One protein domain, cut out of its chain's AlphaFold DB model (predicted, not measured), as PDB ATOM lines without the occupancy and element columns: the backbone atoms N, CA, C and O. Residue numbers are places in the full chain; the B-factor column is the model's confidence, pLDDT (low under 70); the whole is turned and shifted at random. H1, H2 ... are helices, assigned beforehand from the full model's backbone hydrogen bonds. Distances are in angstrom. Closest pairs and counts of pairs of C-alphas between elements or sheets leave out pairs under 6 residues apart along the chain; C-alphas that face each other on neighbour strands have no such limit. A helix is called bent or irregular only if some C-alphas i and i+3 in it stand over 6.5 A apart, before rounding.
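AT A GLANCE: This is residues 4 to 84 of the 397 residues of an uncharacterized protein of Caldivirga sp. CIS_19 (UniProt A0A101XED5). Three helices form a loose, flat zigzag: the longest, H3, and arm H2b make a narrow V, meeting near the link between them, while H1 folds back over arm H2a at the far end of the bent helix H2. Residues 65 to 84, mostly in H3, stand free. The 81 printed residues hold three named helices, in the order H1, H2, H3, and no named strand; the class is all helix. The whole is loose, with a radius of gyration of the C-alphas of 16.2 A and spans of 45 by 34 by 15 A.

IN THESE COORDINATES: H3, residues 54 to 82, is 41.0 A long and ends at C-alpha 82 (38.723, -19.358, -37.002). It has a kink of 33 degrees near residue 76; it is neither bent nor irregular, but only just: C-alphas 77 and 80 are 6.5 A apart. H2, residues 23 to 50, was assigned as one helix by its hydrogen bonds but is bent: C-alphas 31 and 34 are 6.7 A apart. Its arms are H2a, residues 23 to 31, and H2b, residues 34 to 50, 24.6 A long. H1, residues 4 to 21, is 26.0 A long and begins at C-alpha 4 (18.440, -35.959, -17.000).

HOW THE PARTS SIT: H3, with residues 56 to 60 alone, touches H2b; the closest C-alphas, Val 47 and Gly 56, are 5.5 A apart. This hairpin runs opposite ways at a shallow tilt of 18 degrees. H2a and H2b stand at a steep tilt of 39 degrees. H1 and H2a, also a hairpin, touch at Ala 19 and Thr 26, their closest C-alphas, 4.3 A apart, at a shallow tilt of 14 degrees. H1, with residues 8 to 12 alone, touches H2b at a steep tilt of 51 degrees; the closest C-alphas, Leu 8 and Val 35, are 7.0 A apart. H3 is apart from H1 and H2a. In H1 and H2b every O i to N i+4 pair is within hydrogen-bond range; in H3 22 of 25 are, in H2a 0 of 5, beside 5 of 6 O i to N i+3 pairs.

THE WHOLE: The C-alphas farthest apart, Gly 51 and Ala 84, are 48.2 A apart. The printed part has no cut, and both links are tight. Residues 51 to 52 have pLDDT under 70.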
ATOM      1  N   ALA A   4      17.193 -36.525 -16.498       85.19
ATOM      2  CA  ALA A   4      18.440 -35.959 -17.000       85.19
ATOM      3  C   ALA A   4      18.873 -36.635 -18.308       85.19
ATOM      4  O   ALA A   4      19.214 -35.951 -19.273       85.19
ATOM      5  N   GLY A   5      18.791 -37.968 -18.375       85.88
ATOM      6  CA  GLY A   5      19.069 -38.722 -19.600       85.88
ATOM      7  C   GLY A   5      18.119 -38.357 -20.744       85.88
ATOM      8  O   GLY A   5      18.559 -38.177 -21.880       85.88
ATOM      9  N   LEU A   6      16.828 -38.169 -20.439       89.50
ATOM     10  CA  LEU A   6      15.844 -37.723 -21.425       89.50
ATOM     11  C   LEU A   6      16.176 -36.316 -21.945       89.50
ATOM     12  O   LEU A   6      16.248 -36.126 -23.157       89.50
ATOM     13  N   LEU A   7      16.442 -35.356 -21.055       90.69
ATOM     14  CA  LEU A   7      16.772 -33.981 -21.436       90.69
ATOM     15  C   LEU A   7      18.039 -33.915 -22.300       90.69
ATOM     16  O   LEU A   7      18.046 -33.231 -23.323       90.69
ATOM     17  N   LEU A   8      19.086 -34.658 -21.922       90.12
ATOM     18  CA  LEU A   8      20.322 -34.763 -22.699       90.12
ATOM     19  C   LEU A   8      20.050 -35.329 -24.094       90.12
ATOM     20  O   LEU A   8      20.468 -34.736 -25.082       90.12
ATOM     21  N   SER A   9      19.294 -36.427 -24.186       88.88
ATOM     22  CA  SER A   9      18.981 -37.049 -25.476       88.88
ATOM     23  C   SER A   9      18.180 -36.122 -26.395       88.88
ATOM     24  O   SER A   9      18.541 -35.962 -27.559       88.88
ATOM     25  N   VAL A  10      17.151 -35.446 -25.870       93.00
ATOM     26  CA  VAL A  10      16.333 -34.495 -26.633       93.00
ATOM     27  C   VAL A  10      17.188 -33.320 -27.097       93.00
ATOM     28  O   VAL A  10      17.190 -33.005 -28.281       93.00
ATOM     29  N   THR A  11      17.975 -32.723 -26.200       92.69
ATOM     30  CA  THR A  11      18.813 -31.560 -26.529       92.69
ATOM     31  C   THR A  11      19.854 -31.903 -27.594       92.69
ATOM     32  O   THR A  11      20.009 -31.151 -28.552       92.69
ATOM     33  N   SER A  12      20.535 -33.048 -27.479       91.94
ATOM     34  CA  SER A  12      21.541 -33.464 -28.458       91.94
ATOM     35  C   SER A  12      20.929 -33.840 -29.809       91.94
ATOM     36  O   SER A  12      21.489 -33.493 -30.847       91.94
ATOM     37  N   VAL A  13      19.773 -34.507 -29.841       92.38
ATOM     38  CA  VAL A  13      19.092 -34.818 -31.111       92.38
ATOM     39  C   VAL A  13      18.606 -33.534 -31.786       92.38
ATOM     40  O   VAL A  13      18.868 -33.330 -32.972       92.38
ATOM     41  N   SER A  14      17.974 -32.631 -31.033       93.19
ATOM     42  CA  SER A  14      17.545 -31.329 -31.548       93.19
ATOM     43  C   SER A  14      18.727 -30.501 -32.051       93.19
ATOM     44  O   SER A  14      18.629 -29.905 -33.120       93.19
ATOM     45  N   SER A  15      19.864 -30.499 -31.348       94.25
ATOM     46  CA  SER A  15      21.032 -29.730 -31.784       94.25
ATOM     47  C   SER A  15      21.601 -30.223 -33.114       94.25
ATOM     48  O   SER A  15      22.002 -29.393 -33.918       94.25
ATOM     49  N   VAL A  16      21.624 -31.541 -33.380       91.62
ATOM     50  CA  VAL A  16      22.052 -32.059 -34.699       91.62
ATOM     51  C   VAL A  16      21.073 -31.655 -35.777       91.62
ATOM     52  O   VAL A  16      21.502 -31.225 -36.839       91.62
ATOM     53  N   TYR A  17      19.775 -31.780 -35.509       93.81
ATOM     54  CA  TYR A  17      18.755 -31.409 -36.480       93.81
ATOM     55  C   TYR A  17      18.927 -29.950 -36.924       93.81
ATOM     56  O   TYR A  17      19.068 -29.684 -38.116       93.81
ATOM     57  N   PHE A  18      19.045 -29.020 -35.973       94.06
ATOM     58  CA  PHE A  18      19.253 -27.604 -36.280       94.06
ATOM     59  C   PHE A  18      20.633 -27.309 -36.886       94.06
ATOM     60  O   PHE A  18      20.738 -26.518 -37.820       94.06
ATOM     61  N   ALA A  19      21.692 -27.971 -36.420       93.56
ATOM     62  CA  ALA A  19      23.015 -27.839 -37.029       93.56
ATOM     63  C   ALA A  19      23.060 -28.374 -38.470       93.56
ATOM     64  O   ALA A  19      23.842 -27.888 -39.280       93.56
ATOM     65  N   SER A  20      22.226 -29.366 -38.797       92.31
ATOM     66  CA  SER A  20      22.127 -29.929 -40.146       92.31
ATOM     67  C   SER A  20      21.342 -29.041 -41.109       92.31
ATOM     68  O   SER A  20      21.551 -29.138 -42.315       92.31
ATOM     69  N   SER A  21      20.460 -28.175 -40.597       93.56
ATOM     70  CA  SER A  21      19.703 -27.244 -41.433       93.56
ATOM     71  C   SER A  21      20.487 -25.983 -41.786       93.56
ATOM     72  O   SER A  21      20.323 -25.470 -42.884       93.56
ATOM     73  N   GLU A  22      21.325 -25.474 -40.874       91.56
ATOM     74  CA  GLU A  22      21.975 -24.167 -41.020       91.56
ATOM     75  C   GLU A  22      23.417 -24.177 -40.496       91.56
ATOM     76  O   GLU A  22      23.684 -24.598 -39.369       91.56
ATOM     77  N   ALA A  23      24.353 -23.623 -41.272       86.25
ATOM     78  CA  ALA A  23      25.777 -23.645 -40.928       86.25
ATOM     79  C   ALA A  23      26.103 -22.880 -39.631       86.25
ATOM     80  O   ALA A  23      26.945 -23.318 -38.851       86.25
ATOM     81  N   TRP A  24      25.431 -21.761 -39.352       85.88
ATOM     82  CA  TRP A  24      25.650 -20.987 -38.122       85.88
ATOM     83  C   TRP A  24      25.097 -21.692 -36.870       85.88
ATOM     84  O   TRP A  24      25.628 -21.526 -35.772       85.88
ATOM     85  N   LEU A  25      24.094 -22.564 -37.032       92.69
ATOM     86  CA  LEU A  25      23.545 -23.384 -35.949       92.69
ATOM     87  C   LEU A  25      24.443 -24.574 -35.589       92.69
ATOM     88  O   LEU A  25      24.176 -25.260 -34.604       92.69
ATOM     89  N   THR A  26      25.558 -24.789 -36.297       88.81
ATOM     90  CA  THR A  26      26.603 -25.735 -35.864       88.81
ATOM     91  C   THR A  26      27.158 -25.394 -34.480       88.81
ATOM     92  O   THR A  26      27.558 -26.293 -33.743       88.81
ATOM     93  N   MET A  27      27.073 -24.128 -34.052       88.25
ATOM     94  CA  MET A  27      27.388 -23.715 -32.678       88.25
ATOM     95  C   MET A  27      26.489 -24.385 -31.623       88.25
ATOM     96  O   MET A  27      26.857 -24.457 -30.456       88.25
ATOM     97  N   LEU A  28      25.324 -24.926 -31.994       91.00
ATOM     98  CA  LEU A  28      24.487 -25.702 -31.075       91.00
ATOM     99  C   LEU A  28      25.032 -27.117 -30.840       91.00
ATOM    100  O   LEU A  28      24.681 -27.745 -29.841       91.00
ATOM    101  N   MET A  29      25.932 -27.616 -31.696       87.12
ATOM    102  CA  MET A  29      26.546 -28.939 -31.523       87.12
ATOM    103  C   MET A  29      27.394 -29.049 -30.253       87.12
ATOM    104  O   MET A  29      27.688 -30.160 -29.822       87.12
ATOM    105  N   PHE A  30      27.720 -27.943 -29.575       85.44
ATOM    106  CA  PHE A  30      28.322 -27.983 -28.237       85.44
ATOM    107  C   PHE A  30      27.465 -28.763 -27.222       85.44
ATOM    108  O   PHE A  30      28.007 -29.343 -26.280       85.44
ATOM    109  N   ALA A  31      26.151 -28.879 -27.451       88.81
ATOM    110  CA  ALA A  31      25.258 -29.731 -26.665       88.81
ATOM    111  C   ALA A  31      25.594 -31.238 -26.735       88.81
ATOM    112  O   ALA A  31      25.040 -32.025 -25.967       88.81
ATOM    113  N   TRP A  32      26.502 -31.664 -27.620       86.94
ATOM    114  CA  TRP A  32      27.007 -33.040 -27.684       86.94
ATOM    115  C   TRP A  32      28.151 -33.328 -26.720       86.94
ATOM    116  O   TRP A  32      28.397 -34.497 -26.421       86.94
ATOM    117  N   LEU A  33      28.835 -32.304 -26.201       87.44
ATOM    118  CA  LEU A  33      29.973 -32.504 -25.301       87.44
ATOM    119  C   LEU A  33      29.603 -33.335 -24.055       87.44
ATOM    120  O   LEU A  33      30.336 -34.280 -23.755       87.44
ATOM    121  N   PRO A  34      28.466 -33.095 -23.366       89.06
ATOM    122  CA  PRO A  34      28.074 -33.914 -22.219       89.06
ATOM    123  C   PRO A  34      27.744 -35.363 -22.597       89.06
ATOM    124  O   PRO A  34      28.067 -36.278 -21.844       89.06
ATOM    125  N   VAL A  35      27.140 -35.594 -23.770       87.88
ATOM    126  CA  VAL A  35      26.804 -36.946 -24.254       87.88
ATOM    127  C   VAL A  35      28.062 -37.718 -24.639       87.88
ATOM    128  O   VAL A  35      28.204 -38.878 -24.257       87.88
ATOM    129  N   ALA A  36      29.011 -37.072 -25.319       85.12
ATOM    130  CA  ALA A  36      30.310 -37.659 -25.634       85.12
ATOM    131  C   ALA A  36      31.100 -37.995 -24.357       85.12
ATOM    132  O   ALA A  36      31.629 -39.101 -24.228       85.12
ATOM    133  N   ALA A  37      31.115 -37.085 -23.377       86.19
ATOM    134  CA  ALA A  37      31.752 -37.311 -22.082       86.19
ATOM    135  C   ALA A  37      31.093 -38.464 -21.307       86.19
ATOM    136  O   ALA A  37      31.788 -39.323 -20.760       86.19
ATOM    137  N   TYR A  38      29.759 -38.531 -21.301       87.81
ATOM    138  CA  TYR A  38      29.020 -39.623 -20.671       87.81
ATOM    139  C   TYR A  38      29.273 -40.968 -21.369       87.81
ATOM    140  O   TYR A  38      29.471 -41.981 -20.700       87.81
ATOM    141  N   GLY A  39      29.353 -40.983 -22.703       84.81
ATOM    142  CA  GLY A  39      29.740 -42.162 -23.480       84.81
ATOM    143  C   GLY A  39      31.135 -42.670 -23.108       84.81
ATOM    144  O   GLY A  39      31.301 -43.852 -22.804       84.81
ATOM    145  N   LEU A  40      32.125 -41.774 -23.030       83.19
ATOM    146  CA  LEU A  40      33.485 -42.116 -22.598       83.19
ATOM    147  C   LEU A  40      33.510 -42.648 -21.153       83.19
ATOM    148  O   LEU A  40      34.183 -43.639 -20.854       83.19
ATOM    149  N   TYR A  41      32.730 -42.041 -20.253       87.25
ATOM    150  CA  TYR A  41      32.561 -42.520 -18.880       87.25
ATOM    151  C   TYR A  41      31.976 -43.942 -18.828       87.25
ATOM    152  O   TYR A  41      32.443 -44.786 -18.063       87.25
ATOM    153  N   LEU A  42      30.978 -44.254 -19.657       85.44
ATOM    154  CA  LEU A  42      30.405 -45.598 -19.705       85.44
ATOM    155  C   LEU A  42      31.410 -46.634 -20.220       85.44
ATOM    156  O   LEU A  42      31.501 -47.716 -19.641       85.44
ATOM    157  N   VAL A  43      32.192 -46.294 -21.249       82.12
ATOM    158  CA  VAL A  43      33.244 -47.171 -21.791       82.12
ATOM    159  C   VAL A  43      34.324 -47.441 -20.738       82.12
ATOM    160  O   VAL A  43      34.625 -48.600 -20.451       82.12
ATOM    161  N   THR A  44      34.842 -46.396 -20.083       80.19
ATOM    162  CA  THR A  44      35.853 -46.529 -19.012       80.19
ATOM    163  C   THR A  44      35.338 -47.367 -17.837       80.19
ATOM    164  O   THR A  44      36.023 -48.277 -17.362       80.19
ATOM    165  N   ARG A  45      34.098 -47.123 -17.391       84.81
ATOM    166  CA  ARG A  45      33.452 -47.879 -16.308       84.81
ATOM    167  C   ARG A  45      33.232 -49.344 -16.679       84.81
ATOM    168  O   ARG A  45      33.379 -50.212 -15.818       84.81
ATOM    169  N   PHE A  46      32.856 -49.627 -17.924       82.00
ATOM    170  CA  PHE A  46      32.647 -50.989 -18.412       82.00
ATOM    171  C   PHE A  46      33.947 -51.799 -18.388       82.00
ATOM    172  O   PHE A  46      33.960 -52.912 -17.862       82.00
ATOM    173  N   VAL A  47      35.046 -51.212 -18.871       78.56
ATOM    174  CA  VAL A  47      36.377 -51.835 -18.840       78.56
ATOM    175  C   VAL A  47      36.845 -52.055 -17.400       78.56
ATOM    176  O   VAL A  47      37.241 -53.160 -17.044       78.56
ATOM    177  N   SER A  48      36.707 -51.050 -16.530       78.00
ATOM    178  CA  SER A  48      37.107 -51.156 -15.120       78.00
ATOM    179  C   SER A  48      36.372 -52.274 -14.362       78.00
ATOM    180  O   SER A  48      36.968 -52.942 -13.519       78.00
ATOM    181  N   ARG A  49      35.095 -52.529 -14.682       81.56
ATOM    182  CA  ARG A  49      34.284 -53.573 -14.032       81.56
ATOM    183  C   ARG A  49      34.608 -55.001 -14.468       81.56
ATOM    184  O   ARG A  49      34.360 -55.914 -13.688       81.56
ATOM    185  N   ARG A  50      35.124 -55.210 -15.684       73.81
ATOM    186  CA  ARG A  50      35.531 -56.543 -16.173       73.81
ATOM    187  C   ARG A  50      36.862 -57.028 -15.584       73.81
ATOM    188  O   ARG A  50      37.201 -58.192 -15.765       73.81
ATOM    189  N   GLY A  51      37.561 -56.171 -14.837       66.44
ATOM    190  CA  GLY A  51      38.949 -56.383 -14.441       66.44
ATOM    191  C   GLY A  51      39.885 -55.865 -15.532       66.44
ATOM    192  O   GLY A  51      39.566 -55.936 -16.715       66.44
ATOM    193  N   VAL A  52      41.017 -55.286 -15.134       68.56
ATOM    194  CA  VAL A  52      41.992 -54.721 -16.077       68.56
ATOM    195  C   VAL A  52      42.792 -55.864 -16.698       68.56
ATOM    196  O   VAL A  52      43.835 -56.264 -16.188       68.56
ATOM    197  N   ASP A  53      42.269 -56.421 -17.781       80.12
ATOM    198  CA  ASP A  53      42.961 -57.360 -18.651       80.12
ATOM    199  C   ASP A  53      43.686 -56.617 -19.790       80.12
ATOM    200  O   ASP A  53      43.413 -55.452 -20.098       80.12
ATOM    201  N   ALA A  54      44.650 -57.284 -20.432       79.75
ATOM    202  CA  ALA A  54      45.423 -56.690 -21.528       79.75
ATOM    203  C   ALA A  54      44.525 -56.214 -22.690       79.75
ATOM    204  O   ALA A  54      44.831 -55.224 -23.354       79.75
ATOM    205  N   VAL A  55      43.387 -56.884 -22.901       80.19
ATOM    206  CA  VAL A  55      42.390 -56.536 -23.924       80.19
ATOM    207  C   VAL A  55      41.625 -55.259 -23.546       80.19
ATOM    208  O   VAL A  55      41.442 -54.381 -24.391       80.19
ATOM    209  N   GLY A  56      41.224 -55.093 -22.282       79.25
ATOM    210  CA  GLY A  56      40.606 -53.868 -21.772       79.25
ATOM    211  C   GLY A  56      41.527 -52.648 -21.868       79.25
ATOM    212  O   GLY A  56      41.107 -51.577 -22.306       79.25
ATOM    213  N   LEU A  57      42.812 -52.816 -21.548       81.19
ATOM    214  CA  LEU A  57      43.825 -51.770 -21.734       81.19
ATOM    215  C   LEU A  57      44.010 -51.393 -23.210       81.19
ATOM    216  O   LEU A  57      44.035 -50.207 -23.540       81.19
ATOM    217  N   LEU A  58      44.089 -52.386 -24.101       85.19
ATOM    218  CA  LEU A  58      44.240 -52.162 -25.540       85.19
ATOM    219  C   LEU A  58      43.039 -51.411 -26.132       85.19
ATOM    220  O   LEU A  58      43.213 -50.460 -26.889       85.19
ATOM    221  N   THR A  59      41.816 -51.801 -25.765       81.31
ATOM    222  CA  THR A  59      40.594 -51.130 -26.244       81.31
ATOM    223  C   THR A  59      40.512 -49.679 -25.773       81.31
ATOM    224  O   THR A  59      40.220 -48.797 -26.580       81.31
ATOM    225  N   MET A  60      40.852 -49.401 -24.511       80.62
ATOM    226  CA  MET A  60      40.936 -48.032 -23.995       80.62
ATOM    227  C   MET A  60      41.992 -47.199 -24.725       80.62
ATOM    228  O   MET A  60      41.716 -46.058 -25.097       80.62
ATOM    229  N   ALA A  61      43.173 -47.770 -24.975       85.25
ATOM    230  CA  ALA A  61      44.233 -47.097 -25.719       85.25
ATOM    231  C   ALA A  61      43.786 -46.738 -27.146       85.25
ATOM    232  O   ALA A  61      44.022 -45.618 -27.592       85.25
ATOM    233  N   ILE A  62      43.079 -47.643 -27.835       87.56
ATOM    234  CA  ILE A  62      42.545 -47.397 -29.183       87.56
ATOM    235  C   ILE A  62      41.498 -46.278 -29.171       87.56
ATOM    236  O   ILE A  62      41.572 -45.372 -29.998       87.56
ATOM    237  N   VAL A  63      40.542 -46.297 -28.235       84.00
ATOM    238  CA  VAL A  63      39.493 -45.261 -28.150       84.00
ATOM    239  C   VAL A  63      40.100 -43.882 -27.894       84.00
ATOM    240  O   VAL A  63      39.733 -42.915 -28.561       84.00
ATOM    241  N   VAL A  64      41.062 -43.787 -26.971       83.94
ATOM    242  CA  VAL A  64      41.765 -42.530 -26.681       83.94
ATOM    243  C   VAL A  64      42.592 -42.072 -27.883       83.94
ATOM    244  O   VAL A  64      42.555 -40.892 -28.224       83.94
ATOM    245  N   ALA A  65      43.292 -42.987 -28.562       89.19
ATOM    246  CA  ALA A  65      44.072 -42.663 -29.754       89.19
ATOM    247  C   ALA A  65      43.185 -42.136 -30.893       89.19
ATOM    248  O   ALA A  65      43.501 -41.107 -31.482       89.19
ATOM    249  N   LEU A  66      42.048 -42.782 -31.170       88.38
ATOM    250  CA  LEU A  66      41.093 -42.324 -32.185       88.38
ATOM    251  C   LEU A  66      40.506 -40.949 -31.843       88.38
ATOM    252  O   LEU A  66      40.394 -40.096 -32.722       88.38
ATOM    253  N   PHE A  67      40.177 -40.711 -30.572       84.50
ATOM    254  CA  PHE A  67      39.694 -39.408 -30.114       84.50
ATOM    255  C   PHE A  67      40.761 -38.314 -30.278       84.50
ATOM    256  O   PHE A  67      40.470 -37.241 -30.804       84.50
ATOM    257  N   ALA A  68      42.012 -38.603 -29.910       86.94
ATOM    258  CA  ALA A  68      43.131 -37.677 -30.078       86.94
ATOM    259  C   ALA A  68      43.410 -37.365 -31.558       86.94
ATOM    260  O   ALA A  68      43.589 -36.201 -31.914       86.94
ATOM    261  N   ILE A  69      43.387 -38.381 -32.429       90.94
ATOM    262  CA  ILE A  69      43.545 -38.209 -33.881       90.94
ATOM    263  C   ILE A  69      42.407 -37.353 -34.444       90.94
ATOM    264  O   ILE A  69      42.664 -36.431 -35.214       90.94
ATOM    265  N   SER A  70      41.159 -37.610 -34.037       86.19
ATOM    266  CA  SER A  70      39.998 -36.832 -34.481       86.19
ATOM    267  C   SER A  70      40.124 -35.352 -34.112       86.19
ATOM    268  O   SER A  70      39.930 -34.499 -34.979       86.19
ATOM    269  N   ILE A  71      40.518 -35.041 -32.871       86.31
ATOM    270  CA  ILE A  71      40.767 -33.656 -32.447       86.31
ATOM    271  C   ILE A  71      41.889 -33.040 -33.279       86.31
ATOM    272  O   ILE A  71      41.724 -31.929 -33.770       86.31
ATOM    273  N   MET A  72      43.006 -33.746 -33.457       88.69
ATOM    274  CA  MET A  72      44.165 -33.219 -34.177       88.69
ATOM    275  C   MET A  72      43.823 -32.862 -35.630       88.69
ATOM    276  O   MET A  72      44.137 -31.758 -36.070       88.69
ATOM    277  N   VAL A  73      43.139 -33.755 -36.353       88.44
ATOM    278  CA  VAL A  73      42.759 -33.542 -37.760       88.44
ATOM    279  C   VAL A  73      41.786 -32.368 -37.903       88.44
ATOM    280  O   VAL A  73      41.971 -31.516 -38.771       88.44
ATOM    281  N   ILE A  74      40.768 -32.286 -37.038       85.69
ATOM    282  CA  ILE A  74      39.761 -31.216 -37.104       85.69
ATOM    283  C   ILE A  74      40.368 -29.871 -36.675       85.69
ATOM    284  O   ILE A  74      40.159 -28.858 -37.342       85.69
ATOM    285  N   ALA A  75      41.145 -29.850 -35.590       86.50
ATOM    286  CA  ALA A  75      41.759 -28.632 -35.066       86.50
ATOM    287  C   ALA A  75      42.780 -28.033 -36.040       86.50
ATOM    288  O   ALA A  75      42.820 -26.812 -36.196       86.50
ATOM    289  N   GLN A  76      43.558 -28.871 -36.735       87.50
ATOM    290  CA  GLN A  76      44.535 -28.413 -37.726       87.50
ATOM    291  C   GLN A  76      43.880 -27.594 -38.849       87.50
ATOM    292  O   GLN A  76      44.439 -26.582 -39.264       87.50
ATOM    293  N   ALA A  77      42.703 -28.007 -39.325       84.19
ATOM    294  CA  ALA A  77      41.972 -27.280 -40.360       84.19
ATOM    295  C   ALA A  77      41.150 -26.108 -39.794       84.19
ATOM    296  O   ALA A  77      41.066 -25.053 -40.416       84.19
ATOM    297  N   GLY A  78      40.544 -26.280 -38.615       82.25
ATOM    298  CA  GLY A  78      39.609 -25.309 -38.044       82.25
ATOM    299  C   GLY A  78      40.267 -24.083 -37.410       82.25
ATOM    300  O   GLY A  78      39.756 -22.976 -37.569       82.25
ATOM    301  N   ILE A  79      41.400 -24.248 -36.713       85.94
ATOM    302  CA  ILE A  79      42.047 -23.146 -35.976       85.94
ATOM    303  C   ILE A  79      42.480 -22.004 -36.909       85.94
ATOM    304  O   ILE A  79      42.144 -20.863 -36.600       85.94
ATOM    305  N   PRO A  80      43.161 -22.244 -38.048       85.00
ATOM    306  CA  PRO A  80      43.583 -21.154 -38.932       85.00
ATOM    307  C   PRO A  80      42.408 -20.383 -39.542       85.00
ATOM    308  O   PRO A  80      42.488 -19.169 -39.680       85.00
ATOM    309  N   ILE A  81      41.310 -21.075 -39.870       81.81
ATOM    310  CA  ILE A  81      40.097 -20.453 -40.421       81.81
ATOM    311  C   ILE A  81      39.419 -19.590 -39.351       81.81
ATOM    312  O   ILE A  81      39.038 -18.457 -39.623       81.81
ATOM    313  N   ALA A  82      39.308 -20.098 -38.120       83.19
ATOM    314  CA  ALA A  82      38.723 -19.358 -37.002       83.19
ATOM    315  C   ALA A  82      39.595 -18.175 -36.545       83.19
ATOM    316  O   ALA A  82      39.072 -17.175 -36.060       83.19
ATOM    317  N   ALA A  83      40.917 -18.286 -36.696       85.56
ATOM    318  CA  ALA A  83      41.878 -17.234 -36.380       85.56
ATOM    319  C   ALA A  83      42.078 -16.226 -37.527       85.56
ATOM    320  O   ALA A  83      42.863 -15.288 -37.376       85.56
ATOM    321  N   ALA A  84      41.399 -16.408 -38.665       83.88
ATOM    322  CA  ALA A  84      41.494 -15.481 -39.779       83.88
ATOM    323  C   ALA A  84      40.954 -14.093 -39.374       83.88
ATOM    324  O   ALA A  84      39.927 -13.994 -38.689       83.88
TER     325      ALA A  84